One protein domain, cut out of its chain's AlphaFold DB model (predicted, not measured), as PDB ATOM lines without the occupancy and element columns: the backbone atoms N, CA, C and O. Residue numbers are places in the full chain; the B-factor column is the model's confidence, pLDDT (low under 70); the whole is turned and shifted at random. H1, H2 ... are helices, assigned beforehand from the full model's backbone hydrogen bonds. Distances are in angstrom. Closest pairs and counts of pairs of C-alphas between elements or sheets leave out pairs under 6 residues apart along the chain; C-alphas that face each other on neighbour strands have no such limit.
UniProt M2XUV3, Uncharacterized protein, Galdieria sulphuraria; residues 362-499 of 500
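This is residues 362 to 499 of the 500 residues of an uncharacterized protein of Galdieria sulphuraria (UniProt M2XUV3). What is seen first? The long helix H7 packs with residues 475 to 482 on H4, the middle helix of a small body, and its residues 486 to 497 stick out as an arm. H1 and H2 also pack on H4, while short H5 and H6 lie between H4 and H7 along the chain. How large is it? The printed part has 138 residues with seven named helices, H1 to H7 in chain order, and no named strand: all helix, only just compact, close to loose, with a radius of gyration of the C-alphas of 17.1 A and spans of 58 by 38 by 21 A.

Where is the longest helix? H7, residues 468 to 497, measures 43.6 A and ends at C-alpha 497 (66.773, -20.136, 9.367). Where are the others? H4 is residues 430 to 448, 27.7 A; H2 is 391 to 408, 25.6 A; H1 is 365 to 384, 28.9 A, from C-alpha 365 (47.694, -13.059, -2.348). H3 is 422 to 426, H5 452 to 456, H6 461 to 466.

What touches the hub, H4? H7 touches it at a steep tilt of 57 degrees, closest C-alphas Lys 433 and Cys 478, 4.8 A; H2, with residues 392 to 400 alone, at 35.0 degrees, only just shallow, Phe 393 and Leu 443, 5.0 A; H1, with residues 371 to 378 alone, at a steep 63 degrees, Met 374 and Glu 442, 6.9 A. And the short helices? H3 touches H2, closest C-alphas Val 407 and Ser 424, 6.1 A; H5 and H6 touch no helix. Are the backbones regular in their O i to N i+4 pairs? Each pair is within hydrogen-bond range in H1, H3, H5, H6 and H7, with 13 of 14 in H2 and 14 of 15 in H4.

Is it continuous? The printed part has no cut, and H2 to H3 is a long link of 13 residues. Where is confidence low? Residues 382 to 389, 409 to 415, 456 to 457, 459 and 485 to 499 have pLDDT under 70.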
ATOM      1  N   THR A 362      41.044 -19.539  -4.451       79.44
ATOM      2  CA  THR A 362      41.500 -18.967  -3.178       79.44
ATOM      3  C   THR A 362      41.797 -17.484  -3.354       79.44
ATOM      4  O   THR A 362      42.479 -17.090  -4.296       79.44
ATOM      5  N   LEU A 363      41.294 -16.664  -2.430       78.50
ATOM      6  CA  LEU A 363      41.461 -15.204  -2.447       78.50
ATOM      7  C   LEU A 363      42.702 -14.736  -1.661       78.50
ATOM      8  O   LEU A 363      42.823 -13.564  -1.320       78.50
ATOM      9  N   ASP A 364      43.637 -15.643  -1.357       78.31
ATOM     10  CA  ASP A 364      44.937 -15.278  -0.791       78.31
ATOM     11  C   ASP A 364      45.817 -14.590  -1.852       78.31
ATOM     12  O   ASP A 364      45.621 -14.772  -3.052       78.31
ATOM     13  N   GLN A 365      46.827 -13.820  -1.430       73.44
ATOM     14  CA  GLN A 365      47.694 -13.059  -2.348       73.44
ATOM     15  C   GLN A 365      48.294 -13.941  -3.461       73.44
ATOM     16  O   GLN A 365      48.332 -13.555  -4.628       73.44
ATOM     17  N   GLN A 366      48.704 -15.167  -3.122       74.06
ATOM     18  CA  GLN A 366      49.212 -16.132  -4.096       74.06
ATOM     19  C   GLN A 366      48.113 -16.693  -5.013       74.06
ATOM     20  O   GLN A 366      48.382 -16.957  -6.187       74.06
ATOM     21  N   GLY A 367      46.902 -16.902  -4.492       75.50
ATOM     22  CA  GLY A 367      45.727 -17.305  -5.256       75.50
ATOM     23  C   GLY A 367      45.340 -16.251  -6.285       75.50
ATOM     24  O   GLY A 367      45.247 -16.579  -7.464       75.50
ATOM     25  N   MET A 368      45.280 -14.979  -5.889       77.19
ATOM     26  CA  MET A 368      45.009 -13.851  -6.790       77.19
ATOM     27  C   MET A 368      46.043 -13.733  -7.917       77.19
ATOM     28  O   MET A 368      45.674 -13.567  -9.079       77.19
ATOM     29  N   VAL A 369      47.334 -13.916  -7.617       78.88
ATOM     30  CA  VAL A 369      48.393 -13.958  -8.645       78.88
ATOM     31  C   VAL A 369      48.197 -15.131  -9.612       78.88
ATOM     32  O   VAL A 369      48.434 -14.994 -10.811       78.88
ATOM     33  N   ASN A 370      47.782 -16.298  -9.117       77.94
ATOM     34  CA  ASN A 370      47.546 -17.465  -9.967       77.94
ATOM     35  C   ASN A 370      46.308 -17.285 -10.855       77.94
ATOM     36  O   ASN A 370      46.376 -17.630 -12.031       77.94
ATOM     37  N   ILE A 371      45.226 -16.716 -10.314       82.25
ATOM     38  CA  ILE A 371      44.006 -16.384 -11.061       82.25
ATOM     39  C   ILE A 371      44.345 -15.391 -12.170       82.25
ATOM     40  O   ILE A 371      44.069 -15.673 -13.329       82.25
ATOM     41  N   SER A 372      45.036 -14.293 -11.844       80.75
ATOM     42  CA  SER A 372      45.471 -13.297 -12.832       80.75
ATOM     43  C   SER A 372      46.300 -13.934 -13.956       80.75
ATOM     44  O   SER A 372      46.008 -13.724 -15.128       80.75
ATOM     45  N   LYS A 373      47.252 -14.820 -13.628       82.88
ATOM     46  CA  LYS A 373      48.022 -15.570 -14.638       82.88
ATOM     47  C   LYS A 373      47.163 -16.495 -15.502       82.88
ATOM     48  O   LYS A 373      47.507 -16.716 -16.659       82.88
ATOM     49  N   MET A 374      46.118 -17.104 -14.945       82.81
ATOM     50  CA  MET A 374      45.210 -17.984 -15.687       82.81
ATOM     51  C   MET A 374      44.280 -17.186 -16.606       82.81
ATOM     52  O   MET A 374      44.098 -17.587 -17.750       82.81
ATOM     53  N   VAL A 375      43.784 -16.030 -16.156       84.00
ATOM     54  CA  VAL A 375      42.987 -15.101 -16.975       84.00
ATOM     55  C   VAL A 375      43.818 -14.556 -18.139       84.00
ATOM     56  O   VAL A 375      43.408 -14.693 -19.284       84.00
ATOM     57  N   SER A 376      45.046 -14.082 -17.897       81.38
ATOM     58  CA  SER A 376      45.918 -13.620 -18.990       81.38
ATOM     59  C   SER A 376      46.270 -14.730 -19.987       81.38
ATOM     60  O   SER A 376      46.471 -14.471 -21.171       81.38
ATOM     61  N   LYS A 377      46.340 -15.991 -19.535       79.25
ATOM     62  CA  LYS A 377      46.476 -17.137 -20.445       79.25
ATOM     63  C   LYS A 377      45.219 -17.342 -21.281       79.25
ATOM     64  O   LYS A 377      45.357 -17.584 -22.471       79.25
ATOM     65  N   LEU A 378      44.029 -17.252 -20.690       76.25
ATOM     66  CA  LEU A 378      42.762 -17.339 -21.423       76.25
ATOM     67  C   LEU A 378      42.682 -16.260 -22.509       76.25
ATOM     68  O   LEU A 378      42.453 -16.591 -23.668       76.25
ATOM     69  N   GLU A 379      42.986 -15.006 -22.180       75.50
ATOM     70  CA  GLU A 379      43.015 -13.886 -23.137       75.50
ATOM     71  C   GLU A 379      44.026 -14.115 -24.281       75.50
ATOM     72  O   GLU A 379      43.727 -13.883 -25.458       75.50
ATOM     73  N   ALA A 380      45.213 -14.646 -23.967       76.19
ATOM     74  CA  ALA A 380      46.216 -15.025 -24.966       76.19
ATOM     75  C   ALA A 380      45.763 -16.201 -25.862       76.19
ATOM     76  O   ALA A 380      46.119 -16.282 -27.039       76.19
ATOM     77  N   TYR A 381      44.963 -17.126 -25.328       72.25
ATOM     78  CA  TYR A 381      44.380 -18.225 -26.101       72.25
ATOM     79  C   TYR A 381      43.255 -17.737 -27.023       72.25
ATOM     80  O   TYR A 381      43.251 -18.094 -28.199       72.25
ATOM     81  N   HIS A 382      42.366 -16.866 -26.538       69.00
ATOM     82  CA  HIS A 382      41.297 -16.266 -27.348       69.00
ATOM     83  C   HIS A 382      41.835 -15.418 -28.508       69.00
ATOM     84  O   HIS A 382      41.235 -15.379 -29.578       69.00
ATOM     85  N   SER A 383      42.991 -14.777 -28.326       65.50
ATOM     86  CA  SER A 383      43.647 -13.989 -29.378       65.50
ATOM     87  C   SER A 383      44.448 -14.825 -30.388       65.50
ATOM     88  O   SER A 383      44.669 -14.363 -31.507       65.50
ATOM     89  N   SER A 384      44.871 -16.050 -30.038       65.12
ATOM     90  CA  SER A 384      45.705 -16.909 -30.902       65.12
ATOM     91  C   SER A 384      44.938 -18.000 -31.660       65.12
ATOM     92  O   SER A 384      45.351 -18.379 -32.757       65.12
ATOM     93  N   LEU A 385      43.813 -18.490 -31.130       57.38
ATOM     94  CA  LEU A 385      42.980 -19.525 -31.750       57.38
ATOM     95  C   LEU A 385      41.662 -18.925 -32.248       57.38
ATOM     96  O   LEU A 385      40.726 -18.727 -31.483       57.38
ATOM     97  N   LYS A 386      41.562 -18.699 -33.562       54.75
ATOM     98  CA  LYS A 386      40.365 -18.142 -34.218       54.75
ATOM     99  C   LYS A 386      39.089 -19.005 -34.135       54.75
ATOM    100  O   LYS A 386      38.055 -18.532 -34.585       54.75
ATOM    101  N   ASN A 387      39.128 -20.236 -33.609       55.47
ATOM    102  CA  ASN A 387      38.117 -21.242 -33.977       55.47
ATOM    103  C   ASN A 387      37.402 -22.007 -32.848       55.47
ATOM    104  O   ASN A 387      36.504 -22.770 -33.181       55.47
ATOM    105  N   ASP A 388      37.722 -21.851 -31.557       69.12
ATOM    106  CA  ASP A 388      36.861 -22.458 -30.520       69.12
ATOM    107  C   ASP A 388      36.964 -21.746 -29.151       69.12
ATOM    108  O   ASP A 388      37.920 -21.990 -28.403       69.12
ATOM    109  N   PRO A 389      35.998 -20.877 -28.790       65.19
ATOM    110  CA  PRO A 389      36.017 -20.132 -27.531       65.19
ATOM    111  C   PRO A 389      35.905 -21.028 -26.286       65.19
ATOM    112  O   PRO A 389      36.257 -20.588 -25.195       65.19
ATOM    113  N   ASN A 390      35.482 -22.291 -26.417       77.69
ATOM    114  CA  ASN A 390      35.370 -23.219 -25.286       77.69
ATOM    115  C   ASN A 390      36.501 -24.268 -25.229       77.69
ATOM    116  O   ASN A 390      36.465 -25.178 -24.394       77.69
ATOM    117  N   HIS A 391      37.538 -24.137 -26.066       79.88
ATOM    118  CA  HIS A 391      38.615 -25.126 -26.168       79.88
ATOM    119  C   HIS A 391      39.301 -25.407 -24.825       79.88
ATOM    120  O   HIS A 391      39.464 -26.563 -24.435       79.88
ATOM    121  N   LEU A 392      39.671 -24.360 -24.081       80.94
ATOM    122  CA  LEU A 392      40.368 -24.509 -22.799       80.94
ATOM    123  C   LEU A 392      39.518 -25.230 -21.750       80.94
ATOM    124  O   LEU A 392      40.039 -26.047 -20.991       80.94
ATOM    125  N   PHE A 393      38.211 -24.991 -21.752       87.19
ATOM    126  CA  PHE A 393      37.269 -25.684 -20.882       87.19
ATOM    127  C   PHE A 393      37.135 -27.160 -21.250       87.19
ATOM    128  O   PHE A 393      37.281 -28.020 -20.381       87.19
ATOM    129  N   LYS A 394      36.960 -27.473 -22.543       86.00
ATOM    130  CA  LYS A 394      36.924 -28.859 -23.037       86.00
ATOM    131  C   LYS A 394      38.214 -29.606 -22.696       86.00
ATOM    132  O   LYS A 394      38.160 -30.741 -22.230       86.00
ATOM    133  N   VAL A 395      39.372 -28.968 -22.882       86.69
ATOM    134  CA  VAL A 395      40.686 -29.549 -22.572       86.69
ATOM    135  C   VAL A 395      40.847 -29.783 -21.071       86.69
ATOM    136  O   VAL A 395      41.261 -30.870 -20.667       86.69
ATOM    137  N   ALA A 396      40.498 -28.803 -20.234       88.25
ATOM    138  CA  ALA A 396      40.561 -28.949 -18.783       88.25
ATOM    139  C   ALA A 396      39.663 -30.099 -18.300       88.25
ATOM    140  O   ALA A 396      40.131 -30.973 -17.565       88.25
ATOM    141  N   HIS A 397      38.417 -30.152 -18.780       90.50
ATOM    142  CA  HIS A 397      37.474 -31.226 -18.473       90.50
ATOM    143  C   HIS A 397      37.995 -32.595 -18.932       90.50
ATOM    144  O   HIS A 397      38.008 -33.543 -18.149       90.50
ATOM    145  N   ALA A 398      38.504 -32.698 -20.163       87.69
ATOM    146  CA  ALA A 398      39.035 -33.944 -20.712       87.69
ATOM    147  C   ALA A 398      40.233 -34.478 -19.912       87.69
ATOM    148  O   ALA A 398      40.334 -35.683 -19.687       87.69
ATOM    149  N   ILE A 399      41.125 -33.597 -19.446       89.19
ATOM    150  CA  ILE A 399      42.266 -33.993 -18.610       89.19
ATOM    151  C   ILE A 399      41.787 -34.514 -17.250       89.19
ATOM    152  O   ILE A 399      42.274 -35.550 -16.800       89.19
ATOM    153  N   ILE A 400      40.825 -33.835 -16.617       91.00
ATOM    154  CA  ILE A 400      40.244 -34.281 -15.341       91.00
ATOM    155  C   ILE A 400      39.592 -35.656 -15.512       91.00
ATOM    156  O   ILE A 400      39.908 -36.581 -14.765       91.00
ATOM    157  N   LYS A 401      38.741 -35.804 -16.532       88.50
ATOM    158  CA  LYS A 401      38.068 -37.061 -16.865       88.50
ATOM    159  C   LYS A 401      39.067 -38.191 -17.099       88.50
ATOM    160  O   LYS A 401      38.915 -39.270 -16.534       88.50
ATOM    161  N   LYS A 402      40.119 -37.943 -17.885       87.75
ATOM    162  CA  LYS A 402      41.164 -38.935 -18.162       87.75
ATOM    163  C   LYS A 402      41.825 -39.431 -16.877       87.75
ATOM    164  O   LYS A 402      41.921 -40.636 -16.678       87.75
ATOM    165  N   SER A 403      42.226 -38.523 -15.990       86.75
ATOM    166  CA  SER A 403      42.849 -38.905 -14.718       86.75
ATOM    167  C   SER A 403      41.900 -39.645 -13.777       86.75
ATOM    168  O   SER A 403      42.357 -40.428 -12.952       86.75
ATOM    169  N   ILE A 404      40.592 -39.417 -13.887       83.88
ATOM    170  CA  ILE A 404      39.587 -40.166 -13.131       83.88
ATOM    171  C   ILE A 404      39.439 -41.592 -13.681       83.88
ATOM    172  O   ILE A 404      39.536 -42.550 -12.916       83.88
ATOM    173  N   ILE A 405      39.305 -41.741 -15.001       82.00
ATOM    174  CA  ILE A 405      39.192 -43.047 -15.675       82.00
ATOM    175  C   ILE A 405      40.434 -43.917 -15.423       82.00
ATOM    176  O   ILE A 405      40.315 -45.114 -15.161       82.00
ATOM    177  N   GLU A 406      41.632 -43.322 -15.444       81.19
ATOM    178  CA  GLU A 406      42.899 -44.019 -15.159       81.19
ATOM    179  C   GLU A 406      42.948 -44.635 -13.751       81.19
ATOM    180  O   GLU A 406      43.658 -45.613 -13.522       81.19
ATOM    181  N   VAL A 407      42.194 -44.078 -12.804       79.88
ATOM    182  CA  VAL A 407      42.153 -44.529 -11.409       79.88
ATOM    183  C   VAL A 407      41.040 -45.556 -11.177       79.88
ATOM    184  O   VAL A 407      41.173 -46.424 -10.313       79.88
ATOM    185  N   GLU A 408      39.957 -45.472 -11.950       72.88
ATOM    186  CA  GLU A 408      38.800 -46.373 -11.895       72.88
ATOM    187  C   GLU A 408      39.079 -47.737 -12.555       72.88
ATOM    188  O   GLU A 408      38.439 -48.724 -12.205       72.88
ATOM    189  N   TYR A 409      40.057 -47.814 -13.472       63.25
ATOM    190  CA  TYR A 409      40.321 -48.992 -14.320       63.25
ATOM    191  C   TYR A 409      39.087 -49.462 -15.116       63.25
ATOM    192  O   TYR A 409      39.011 -50.620 -15.525       63.25
ATOM    193  N   HIS A 410      38.134 -48.561 -15.377       62.06
ATOM    194  CA  HIS A 410      36.935 -48.842 -16.159       62.06
ATOM    195  C   HIS A 410      36.674 -47.696 -17.149       62.06
ATOM    196  O   HIS A 410      36.655 -46.534 -16.741       62.06
ATOM    197  N   PRO A 411      36.495 -47.969 -18.455       62.00
ATOM    198  CA  PRO A 411      36.125 -46.925 -19.407       62.00
ATOM    199  C   PRO A 411      34.687 -46.448 -19.149       62.00
ATOM    200  O   PRO A 411      33.756 -47.244 -19.255       62.00
ATOM    201  N   SER A 412      34.507 -45.158 -18.848       62.16
ATOM    202  CA  SER A 412      33.188 -44.509 -18.772       62.16
ATOM    203  C   SER A 412      32.783 -43.923 -20.130       62.16
ATOM    204  O   SER A 412      33.633 -43.407 -20.870       62.16
ATOM    205  N   LYS A 413      31.491 -43.982 -20.492       67.31
ATOM    206  CA  LYS A 413      31.006 -43.310 -21.711       67.31
ATOM    207  C   LYS A 413      30.802 -41.813 -21.453       67.31
ATOM    208  O   LYS A 413      30.759 -41.339 -20.320       67.31
ATOM    209  N   ALA A 414      30.743 -41.022 -22.523       65.12
ATOM    210  CA  ALA A 414      30.457 -39.591 -22.419       65.12
ATOM    211  C   ALA A 414      29.056 -39.352 -21.830       65.12
ATOM    212  O   ALA A 414      28.099 -40.004 -22.239       65.12
ATOM    213  N   GLY A 415      28.945 -38.417 -20.882       66.25
ATOM    214  CA  GLY A 415      27.672 -38.082 -20.232       66.25
ATOM    215  C   GLY A 415      27.197 -39.052 -19.142       66.25
ATOM    216  O   GLY A 415      26.099 -38.856 -18.624       66.25
ATOM    217  N   GLU A 416      27.990 -40.062 -18.772       77.75
ATOM    218  CA  GLU A 416      27.678 -40.987 -17.674       77.75
ATOM    219  C   GLU A 416      28.299 -40.542 -16.337       77.75
ATOM    220  O   GLU A 416      29.240 -39.740 -16.282       77.75
ATOM    221  N   LEU A 417      27.757 -41.076 -15.241       80.06
ATOM    222  CA  LEU A 417      28.327 -40.931 -13.905       80.06
ATOM    223  C   LEU A 417      29.641 -41.723 -13.814       80.06
ATOM    224  O   LEU A 417      29.697 -42.886 -14.198       80.06
ATOM    225  N   TRP A 418      30.690 -41.112 -13.271       85.88
ATOM    226  CA  TRP A 418      31.965 -41.774 -13.001       85.88
ATOM    227  C   TRP A 418      31.829 -42.627 -11.729       85.88
ATOM    228  O   TRP A 418      31.467 -42.108 -10.669       85.88
ATOM    229  N   HIS A 419      32.106 -43.933 -11.774       77.25
ATOM    230  CA  HIS A 419      31.896 -44.825 -10.625       77.25
ATOM    231  C   HIS A 419      33.123 -44.860  -9.705       77.25
ATOM    232  O   HIS A 419      33.730 -45.898  -9.439       77.25
ATOM    233  N   VAL A 420      33.482 -43.693  -9.166       77.19
ATOM    234  CA  VAL A 420      34.684 -43.522  -8.339       77.19
ATOM    235  C   VAL A 420      34.332 -43.504  -6.853       77.19
ATOM    236  O   VAL A 420      33.553 -42.668  -6.393       77.19
ATOM    237  N   ASN A 421      34.957 -44.389  -6.074       78.44
ATOM    238  CA  ASN A 421      34.880 -44.361  -4.612       78.44
ATOM    239  C   ASN A 421      36.029 -43.536  -3.989       78.44
ATOM    240  O   ASN A 421      37.023 -43.204  -4.641       78.44
ATOM    241  N   ASP A 422      35.900 -43.196  -2.704       77.19
ATOM    242  CA  ASP A 422      36.870 -42.329  -2.019       77.19
ATOM    243  C   ASP A 422      38.269 -42.968  -1.915       77.19
ATOM    244  O   ASP A 422      39.277 -42.260  -1.946       77.19
ATOM    245  N   GLU A 423      38.351 -44.299  -1.844       80.00
ATOM    246  CA  GLU A 423      39.622 -45.036  -1.825       80.00
ATOM    247  C   GLU A 423      40.353 -44.970  -3.168       80.00
ATOM    248  O   GLU A 423      41.572 -44.801  -3.202       80.00
ATOM    249  N   SER A 424      39.621 -45.019  -4.280       81.88
ATOM    250  CA  SER A 424      40.163 -44.823  -5.621       81.88
ATOM    251  C   SER A 424      40.769 -43.426  -5.749       81.88
ATOM    252  O   SER A 424      41.942 -43.300  -6.096       81.88
ATOM    253  N   LEU A 425      40.056 -42.371  -5.341       83.12
ATOM    254  CA  LEU A 425      40.584 -40.998  -5.384       83.12
ATOM    255  C   LEU A 425      41.858 -40.803  -4.540       83.12
ATOM    256  O   LEU A 425      42.724 -40.003  -4.903       83.12
ATOM    257  N   LYS A 426      42.023 -41.544  -3.435       82.38
ATOM    258  CA  LYS A 426      43.254 -41.505  -2.620       82.38
ATOM    259  C   LYS A 426      44.476 -42.083  -3.339       82.38
ATOM    260  O   LYS A 426      45.592 -41.690  -2.995       82.38
ATOM    261  N   ARG A 427      44.291 -42.964  -4.332       83.75
ATOM    262  CA  ARG A 427      45.380 -43.569  -5.127       83.75
ATOM    263  C   ARG A 427      46.017 -42.600  -6.123       83.75
ATOM    264  O   ARG A 427      47.107 -42.886  -6.618       83.75
ATOM    265  N   ILE A 428      45.378 -41.461  -6.404       85.38
ATOM    266  CA  ILE A 428      45.960 -40.403  -7.238       85.38
ATOM    267  C   ILE A 428      47.292 -39.971  -6.619       85.38
ATOM    268  O   ILE A 428      47.370 -39.676  -5.422       85.38
ATOM    269  N   ARG A 429      48.355 -39.914  -7.425       84.38
ATOM    270  CA  ARG A 429      49.688 -39.549  -6.933       84.38
ATOM    271  C   ARG A 429      49.721 -38.080  -6.522       84.38
ATOM    272  O   ARG A 429      49.058 -37.228  -7.104       84.38
ATOM    273  N   GLU A 430      50.551 -37.746  -5.537       81.88
ATOM    274  CA  GLU A 430      50.577 -36.398  -4.950       81.88
ATOM    275  C   GLU A 430      50.935 -35.287  -5.961       81.88
ATOM    276  O   GLU A 430      50.450 -34.161  -5.858       81.88
ATOM    277  N   HIS A 431      51.762 -35.591  -6.969       80.81
ATOM    278  CA  HIS A 431      52.076 -34.645  -8.046       80.81
ATOM    279  C   HIS A 431      50.890 -34.423  -8.994       80.81
ATOM    280  O   HIS A 431      50.640 -33.279  -9.380       80.81
ATOM    281  N   ASP A 432      50.132 -35.478  -9.288       85.62
ATOM    282  CA  ASP A 432      48.937 -35.417 -10.127       85.62
ATOM    283  C   ASP A 432      47.820 -34.641  -9.433       85.62
ATOM    284  O   ASP A 432      47.132 -33.862 -10.080       85.62
ATOM    285  N   LYS A 433      47.704 -34.725  -8.099       87.25
ATOM    286  CA  LYS A 433      46.745 -33.909  -7.329       87.25
ATOM    287  C   LYS A 433      46.952 -32.411  -7.542       87.25
ATOM    288  O   LYS A 433      45.987 -31.675  -7.725       87.25
ATOM    289  N   VAL A 434      48.203 -31.947  -7.543       85.44
ATOM    290  CA  VAL A 434      48.527 -30.527  -7.770       85.44
ATOM    291  C   VAL A 434      48.223 -30.115  -9.210       85.44
ATOM    292  O   VAL A 434      47.754 -29.002  -9.449       85.44
ATOM    293  N   TYR A 435      48.481 -31.005 -10.165       87.44
ATOM    294  CA  TYR A 435      48.160 -30.776 -11.568       87.44
ATOM    295  C   TYR A 435      46.643 -30.728 -11.805       87.44
ATOM    296  O   TYR A 435      46.151 -29.773 -12.401       87.44
ATOM    297  N   LEU A 436      45.895 -31.681 -11.249       90.62
ATOM    298  CA  LEU A 436      44.433 -31.734 -11.299       90.62
ATOM    299  C   LEU A 436      43.787 -30.533 -10.621       90.62
ATOM    300  O   LEU A 436      42.820 -29.993 -11.148       90.62
ATOM    301  N   PHE A 437      44.362 -30.048  -9.516       90.31
ATOM    302  CA  PHE A 437      43.897 -28.813  -8.889       90.31
ATOM    303  C   PHE A 437      43.951 -27.631  -9.859       90.31
ATOM    304  O   PHE A 437      42.990 -26.877  -9.969       90.31
ATOM    305  N   ARG A 438      45.051 -27.493 -10.610       88.00
ATOM    306  CA  ARG A 438      45.179 -26.437 -11.623       88.00
ATOM    307  C   ARG A 438      44.185 -26.614 -12.763       88.00
ATOM    308  O   ARG A 438      43.634 -25.620 -13.212       88.00
ATOM    309  N   ARG A 439      43.926 -27.848 -13.206       91.19
ATOM    310  CA  ARG A 439      42.923 -28.107 -14.254       91.19
ATOM    311  C   ARG A 439      41.506 -27.785 -13.793       91.19
ATOM    312  O   ARG A 439      40.745 -27.234 -14.573       91.19
ATOM    313  N   LEU A 440      41.174 -28.036 -12.528       92.44
ATOM    314  CA  LEU A 440      39.896 -27.610 -11.955       92.44
ATOM    315  C   LEU A 440      39.776 -26.080 -11.882       92.44
ATOM    316  O   LEU A 440      38.715 -25.537 -12.168       92.44
ATOM    317  N   GLN A 441      40.861 -25.375 -11.548       90.12
ATOM    318  CA  GLN A 441      40.887 -23.909 -11.590       90.12
ATOM    319  C   GLN A 441      40.707 -23.384 -13.019       90.12
ATOM    320  O   GLN A 441      39.901 -22.490 -13.242       90.12
ATOM    321  N   GLU A 442      41.412 -23.962 -13.992       89.44
ATOM    322  CA  GLU A 442      41.275 -23.603 -15.406       89.44
ATOM    323  C   GLU A 442      39.864 -23.876 -15.936       89.44
ATOM    324  O   GLU A 442      39.338 -23.045 -16.665       89.44
ATOM    325  N   LEU A 443      39.230 -24.981 -15.530       91.81
ATOM    326  CA  LEU A 443      37.846 -25.302 -15.884       91.81
ATOM    327  C   LEU A 443      36.879 -24.203 -15.414       91.81
ATOM    328  O   LEU A 443      36.079 -23.707 -16.201       91.81
ATOM    329  N   VAL A 444      36.975 -23.803 -14.143       91.75
ATOM    330  CA  VAL A 444      36.097 -22.781 -13.551       91.75
ATOM    331  C   VAL A 444      36.358 -21.396 -14.131       91.75
ATOM    332  O   VAL A 444      35.415 -20.695 -14.483       91.75
ATOM    333  N   ILE A 445      37.623 -21.001 -14.262       88.69
ATOM    334  CA  ILE A 445      37.968 -19.676 -14.789       88.69
ATOM    335  C   ILE A 445      37.596 -19.593 -16.274       88.69
ATOM    336  O   ILE A 445      37.081 -18.565 -16.703       88.69
ATOM    337  N   ALA A 446      37.791 -20.662 -17.054       87.88
ATOM    338  CA  ALA A 446      37.338 -20.694 -18.442       87.88
ATOM    339  C   ALA A 446      35.818 -20.533 -18.527       87.88
ATOM    340  O   ALA A 446      35.350 -19.732 -19.323       87.88
ATOM    341  N   TYR A 447      35.060 -21.225 -17.673       89.50
ATOM    342  CA  TYR A 447      33.603 -21.105 -17.618       89.50
ATOM    343  C   TYR A 447      33.123 -19.688 -17.278       89.50
ATOM    344  O   TYR A 447      32.274 -19.143 -17.978       89.50
ATOM    345  N   ASP A 448      33.707 -19.061 -16.250       88.00
ATOM    346  CA  ASP A 448      33.365 -17.693 -15.839       88.00
ATOM    347  C   ASP A 448      33.582 -16.666 -16.966       88.00
ATOM    348  O   ASP A 448      32.866 -15.669 -17.025       88.00
ATOM    349  N   ASN A 449      34.554 -16.915 -17.851       84.50
ATOM    350  CA  ASN A 449      34.920 -16.029 -18.958       84.50
ATOM    351  C   ASN A 449      34.255 -16.406 -20.297       84.50
ATOM    352  O   ASN A 449      34.554 -15.784 -21.312       84.50
ATOM    353  N   MET A 450      33.361 -17.402 -20.328       84.38
ATOM    354  CA  MET A 450      32.560 -17.697 -21.520       84.38
ATOM    355  C   MET A 450      31.328 -16.810 -21.613       84.38
ATOM    356  O   MET A 450      30.622 -16.622 -20.616       84.38
ATOM    357  N   ASP A 451      31.010 -16.395 -22.838       79.38
ATOM    358  CA  ASP A 451      29.722 -15.797 -23.180       79.38
ATOM    359  C   ASP A 451      28.574 -16.778 -22.934       79.38
ATOM    360  O   ASP A 451      28.717 -17.987 -23.120       79.38
ATOM    361  N   LYS A 452      27.406 -16.247 -22.557       74.38
ATOM    362  CA  LYS A 452      26.219 -17.047 -22.223       74.38
ATOM    363  C   LYS A 452      25.819 -18.009 -23.352       74.38
ATOM    364  O   LYS A 452      25.636 -19.188 -23.096       74.38
ATOM    365  N   VAL A 453      25.825 -17.524 -24.596       71.94
ATOM    366  CA  VAL A 453      25.504 -18.319 -25.798       71.94
ATOM    367  C   VAL A 453      26.440 -19.524 -25.958       71.94
ATOM    368  O   VAL A 453      26.022 -20.593 -26.379       71.94
ATOM    369  N   VAL A 454      27.714 -19.383 -25.578       73.12
ATOM    370  CA  VAL A 454      28.702 -20.471 -25.671       73.12
ATOM    371  C   VAL A 454      28.492 -21.516 -24.572       73.12
ATOM    372  O   VAL A 454      28.852 -22.677 -24.768       73.12
ATOM    373  N   ARG A 455      27.927 -21.122 -23.422       75.75
ATOM    374  CA  ARG A 455      27.611 -22.041 -22.316       75.75
ATOM    375  C   ARG A 455      26.444 -22.957 -22.666       75.75
ATOM    376  O   ARG A 455      26.530 -24.150 -22.384       75.75
ATOM    377  N   ASP A 456      25.439 -22.411 -23.348       65.62
ATOM    378  CA  ASP A 456      24.237 -23.138 -23.769       65.62
ATOM    379  C   ASP A 456      24.577 -24.318 -24.716       65.62
ATOM    380  O   ASP A 456      23.945 -25.371 -24.654       65.62
ATOM    381  N   ASP A 457      25.659 -24.202 -25.501       67.50
ATOM    382  CA  ASP A 457      26.133 -25.220 -26.458       67.50
ATOM    383  C   ASP A 457      27.191 -26.200 -25.890       67.50
ATOM    384  O   ASP A 457      27.848 -26.957 -26.624       67.50
ATOM    385  N   LEU A 458      27.419 -26.214 -24.572       74.31
ATOM    386  CA  LEU A 458      28.434 -27.082 -23.969       74.31
ATOM    387  C   LEU A 458      27.996 -28.555 -23.952       74.31
ATOM    388  O   LEU A 458      27.361 -29.034 -23.017       74.31
ATOM    389  N   ILE A 459      28.491 -29.337 -24.915       69.50
ATOM    390  CA  ILE A 459      28.314 -30.806 -24.983       69.50
ATOM    391  C   ILE A 459      28.721 -31.510 -23.669       69.50
ATOM    392  O   ILE A 459      28.162 -32.543 -23.300       69.50
ATOM    393  N   THR A 460      29.688 -30.959 -22.927       75.50
ATOM    394  CA  THR A 460      30.165 -31.525 -21.653       75.50
ATOM    395  C   THR A 460      29.378 -31.054 -20.423       75.50
ATOM    396  O   THR A 460      29.669 -31.527 -19.326       75.50
ATOM    397  N   ALA A 461      28.392 -30.158 -20.570       78.94
ATOM    398  CA  ALA A 461      27.596 -29.612 -19.464       78.94
ATOM    399  C   ALA A 461      26.919 -30.717 -18.650       78.94
ATOM    400  O   ALA A 461      27.087 -30.805 -17.435       78.94
ATOM    401  N   ARG A 462      26.234 -31.633 -19.343       80.12
ATOM    402  CA  ARG A 462      25.549 -32.774 -18.725       80.12
ATOM    403  C   ARG A 462      26.500 -33.651 -17.909       80.12
ATOM    404  O   ARG A 462      26.146 -34.092 -16.820       80.12
ATOM    405  N   GLU A 463      27.709 -33.883 -18.417       83.12
ATOM    406  CA  GLU A 463      28.709 -34.697 -17.725       83.12
ATOM    407  C   GLU A 463      29.220 -34.008 -16.452       83.12
ATOM    408  O   GLU A 463      29.353 -34.665 -15.422       83.12
ATOM    409  N   ILE A 464      29.434 -32.689 -16.485       86.88
ATOM    410  CA  ILE A 464      29.839 -31.906 -15.307       86.88
ATOM    411  C   ILE A 464      28.737 -31.901 -14.245       86.88
ATOM    412  O   ILE A 464      29.041 -32.105 -13.071       86.88
ATOM    413  N   ILE A 465      27.471 -31.731 -14.642       84.50
ATOM    414  CA  ILE A 465      26.320 -31.722 -13.724       84.50
ATOM    415  C   ILE A 465      26.205 -33.063 -12.994       84.50
ATOM    416  O   ILE A 465      26.186 -33.108 -11.764       84.50
ATOM    417  N   ILE A 466      26.189 -34.172 -13.743       83.62
ATOM    418  CA  ILE A 466      26.061 -35.521 -13.174       83.62
ATOM    419  C   ILE A 466      27.244 -35.834 -12.241       83.62
ATOM    420  O   ILE A 466      27.064 -36.441 -11.185       83.62
ATOM    421  N   ASN A 467      28.449 -35.369 -12.588       86.50
ATOM    422  CA  ASN A 467      29.679 -35.654 -11.846       86.50
ATOM    423  C   ASN A 467      30.103 -34.555 -10.858       86.50
ATOM    424  O   ASN A 467      31.186 -34.647 -10.268       86.50
ATOM    425  N   ALA A 468      29.264 -33.548 -10.601       86.44
ATOM    426  CA  ALA A 468      29.606 -32.391  -9.768       86.44
ATOM    427  C   ALA A 468      30.091 -32.793  -8.363       86.44
ATOM    428  O   ALA A 468      31.069 -32.250  -7.841       86.44
ATOM    429  N   ARG A 469      29.468 -33.817  -7.763       83.94
ATOM    430  CA  ARG A 469      29.874 -34.358  -6.452       83.94
ATOM    431  C   ARG A 469      31.290 -34.940  -6.470       83.94
ATOM    432  O   ARG A 469      32.031 -34.762  -5.504       83.94
ATOM    433  N   ILE A 470      31.674 -35.619  -7.548       87.75
ATOM    434  CA  ILE A 470      33.001 -36.232  -7.696       87.75
ATOM    435  C   ILE A 470      34.047 -35.149  -7.945       87.75
ATOM    436  O   ILE A 470      35.094 -35.154  -7.297       87.75
ATOM    437  N   LEU A 471      33.733 -34.172  -8.799       90.19
ATOM    438  CA  LEU A 471      34.578 -33.000  -9.037       90.19
ATOM    439  C   LEU A 471      34.844 -32.219  -7.742       90.19
ATOM    440  O   LEU A 471      35.988 -31.860  -7.466       90.19
ATOM    441  N   LEU A 472      33.827 -32.035  -6.895       89.00
ATOM    442  CA  LEU A 472      33.976 -31.388  -5.590       89.00
ATOM    443  C   LEU A 472      34.850 -32.206  -4.624       89.00
ATOM    444  O   LEU A 472      35.715 -31.653  -3.937       89.00
ATOM    445  N   LYS A 473      34.660 -33.529  -4.563       87.81
ATOM    446  CA  LYS A 473      35.518 -34.417  -3.758       87.81
ATOM    447  C   LYS A 473      36.975 -34.353  -4.218       87.81
ATOM    448  O   LYS A 473      37.873 -34.223  -3.382       87.81
ATOM    449  N   LEU A 474      37.202 -34.382  -5.532       89.88
ATOM    450  CA  LEU A 474      38.526 -34.243  -6.129       89.88
ATOM    451  C   LEU A 474      39.148 -32.883  -5.780       89.88
ATOM    452  O   LEU A 474      40.285 -32.838  -5.314       89.88
ATOM    453  N   ALA A 475      38.389 -31.791  -5.907       89.75
ATOM    454  CA  ALA A 475      38.827 -30.447  -5.537       89.75
ATOM    455  C   ALA A 475      39.312 -30.374  -4.080       89.75
ATOM    456  O   ALA A 475      40.420 -29.898  -3.819       89.75
ATOM    457  N   ARG A 476      38.539 -30.920  -3.132       88.75
ATOM    458  CA  ARG A 476      38.902 -30.968  -1.702       88.75
ATOM    459  C   ARG A 476      40.171 -31.775  -1.447       88.75
ATOM    460  O   ARG A 476      41.039 -31.344  -0.685       88.75
ATOM    461  N   LEU A 477      40.289 -32.941  -2.078       88.75
ATOM    462  CA  LEU A 477      41.457 -33.812  -1.956       88.75
ATOM    463  C   LEU A 477      42.722 -33.126  -2.496       88.75
ATOM    464  O   LEU A 477      43.757 -33.098  -1.827       88.75
ATOM    465  N   CYS A 478      42.616 -32.501  -3.665       88.75
ATOM    466  CA  CYS A 478      43.697 -31.764  -4.304       88.75
ATOM    467  C   CYS A 478      44.106 -30.497  -3.529       88.75
ATOM    468  O   CYS A 478      45.297 -30.193  -3.414       88.75
ATOM    469  N   LYS A 479      43.149 -29.783  -2.926       86.38
ATOM    470  CA  LYS A 479      43.414 -28.617  -2.071       86.38
ATOM    471  C   LYS A 479      44.200 -28.991  -0.816       86.38
ATOM    472  O   LYS A 479      45.188 -28.329  -0.499       86.38
ATOM    473  N   LYS A 480      43.816 -30.080  -0.135       83.81
ATOM    474  CA  LYS A 480      44.537 -30.601   1.044       83.81
ATOM    475  C   LYS A 480      45.999 -30.925   0.717       83.81
ATOM    476  O   LYS A 480      46.891 -30.513   1.454       83.81
ATOM    477  N   ALA A 481      46.245 -31.575  -0.421       80.31
ATOM    478  CA  ALA A 481      47.595 -31.847  -0.924       80.31
ATOM    479  C   ALA A 481      48.427 -30.561  -1.090       80.31
ATOM    480  O   ALA A 481      49.592 -30.487  -0.690       80.31
ATOM    481  N   LEU A 482      47.816 -29.500  -1.625       75.56
ATOM    482  CA  LEU A 482      48.482 -28.218  -1.854       75.56
ATOM    483  C   LEU A 482      48.815 -27.475  -0.547       75.56
ATOM    484  O   LEU A 482      49.898 -26.893  -0.434       75.56
ATOM    485  N   VAL A 483      47.925 -27.534   0.450       75.38
ATOM    486  CA  VAL A 483      48.145 -26.972   1.798       75.38
ATOM    487  C   VAL A 483      49.274 -27.705   2.522       75.38
ATOM    488  O   VAL A 483      50.188 -27.057   3.034       75.38
ATOM    489  N   ASN A 484      49.286 -29.040   2.484       70.06
ATOM    490  CA  ASN A 484      50.345 -29.845   3.098       70.06
ATOM    491  C   ASN A 484      51.718 -29.535   2.480       70.06
ATOM    492  O   ASN A 484      52.696 -29.323   3.196       70.06
ATOM    493  N   ARG A 485      51.781 -29.370   1.151       66.12
ATOM    494  CA  ARG A 485      53.013 -28.980   0.444       66.12
ATOM    495  C   ARG A 485      53.515 -27.583   0.830       66.12
ATOM    496  O   ARG A 485      54.728 -27.366   0.861       66.12
ATOM    497  N   LYS A 486      52.614 -26.627   1.104       62.38
ATOM    498  CA  LYS A 486      52.972 -25.294   1.633       62.38
ATOM    499  C   LYS A 486      53.504 -25.402   3.072       62.38
ATOM    500  O   LYS A 486      54.533 -24.802   3.373       62.38
ATOM    501  N   GLY A 487      52.869 -26.218   3.917       58.03
ATOM    502  CA  GLY A 487      53.329 -26.504   5.282       58.03
ATOM    503  C   GLY A 487      54.735 -27.111   5.330       58.03
ATOM    504  O   GLY A 487      55.573 -26.668   6.115       58.03
ATOM    505  N   ASP A 488      55.039 -28.050   4.433       58.78
ATOM    506  CA  ASP A 488      56.365 -28.675   4.340       58.78
ATOM    507  C   ASP A 488      57.446 -27.729   3.809       58.78
ATOM    508  O   ASP A 488      58.590 -27.772   4.269       58.78
ATOM    509  N   LYS A 489      57.105 -26.844   2.862       59.84
ATOM    510  CA  LYS A 489      58.031 -25.798   2.402       59.84
ATOM    511  C   LYS A 489      58.351 -24.813   3.521       59.84
ATOM    512  O   LYS A 489      59.528 -24.543   3.723       59.84
ATOM    513  N   ASN A 490      57.344 -24.372   4.276       51.25
ATOM    514  CA  ASN A 490      57.529 -23.467   5.410       51.25
ATOM    515  C   ASN A 490      58.357 -24.110   6.530       51.25
ATOM    516  O   ASN A 490      59.227 -23.451   7.085       51.25
ATOM    517  N   LYS A 491      58.178 -25.408   6.815       52.69
ATOM    518  CA  LYS A 491      59.034 -26.147   7.765       52.69
ATOM    519  C   LYS A 491      60.486 -26.269   7.287       52.69
ATOM    520  O   LYS A 491      61.400 -26.212   8.106       52.69
ATOM    521  N   LYS A 492      60.715 -26.441   5.979       52.75
ATOM    522  CA  LYS A 492      62.069 -26.501   5.397       52.75
ATOM    523  C   LYS A 492      62.771 -25.144   5.398       52.75
ATOM    524  O   LYS A 492      63.962 -25.108   5.683       52.75
ATOM    525  N   THR A 493      62.065 -24.046   5.124       52.62
ATOM    526  CA  THR A 493      62.632 -22.696   5.271       52.62
ATOM    527  C   THR A 493      62.889 -22.357   6.735       52.62
ATOM    528  O   THR A 493      63.978 -21.890   7.035       52.62
ATOM    529  N   PHE A 494      61.976 -22.680   7.658       42.25
ATOM    530  CA  PHE A 494      62.191 -22.429   9.090       42.25
ATOM    531  C   PHE A 494      63.400 -23.196   9.644       42.25
ATOM    532  O   PHE A 494      64.239 -22.600  10.305       42.25
ATOM    533  N   LYS A 495      63.566 -24.482   9.293       48.41
ATOM    534  CA  LYS A 495      64.760 -25.256   9.677       48.41
ATOM    535  C   LYS A 495      66.059 -24.657   9.143       48.41
ATOM    536  O   LYS A 495      67.074 -24.763   9.818       48.41
ATOM    537  N   LYS A 496      66.037 -24.046   7.956       49.44
ATOM    538  CA  LYS A 496      67.213 -23.400   7.357       49.44
ATOM    539  C   LYS A 496      67.566 -22.077   8.049       49.44
ATOM    540  O   LYS A 496      68.736 -21.758   8.138       49.44
ATOM    541  N   PHE A 497      66.573 -21.361   8.581       47.41
ATOM    542  CA  PHE A 497      66.773 -20.136   9.367       47.41
ATOM    543  C   PHE A 497      67.176 -20.386  10.828       47.41
ATOM    544  O   PHE A 497      67.708 -19.487  11.459       47.41
ATOM    545  N   THR A 498      66.916 -21.573  11.384       50.22
ATOM    546  CA  THR A 498      67.302 -21.934  12.764       50.22
ATOM    547  C   THR A 498      68.567 -22.797  12.840       50.22
ATOM    548  O   THR A 498      68.837 -23.379  13.888       50.22
ATOM    549  N   SER A 499      69.271 -22.997  11.722       49.00
ATOM    550  CA  SER A 499      70.539 -23.748  11.654       49.00
ATOM    551  C   SER A 499      71.722 -22.908  11.150       49.00
ATOM    552  O   SER A 499      72.803 -23.455  10.936       49.00
TER     553      SER A 499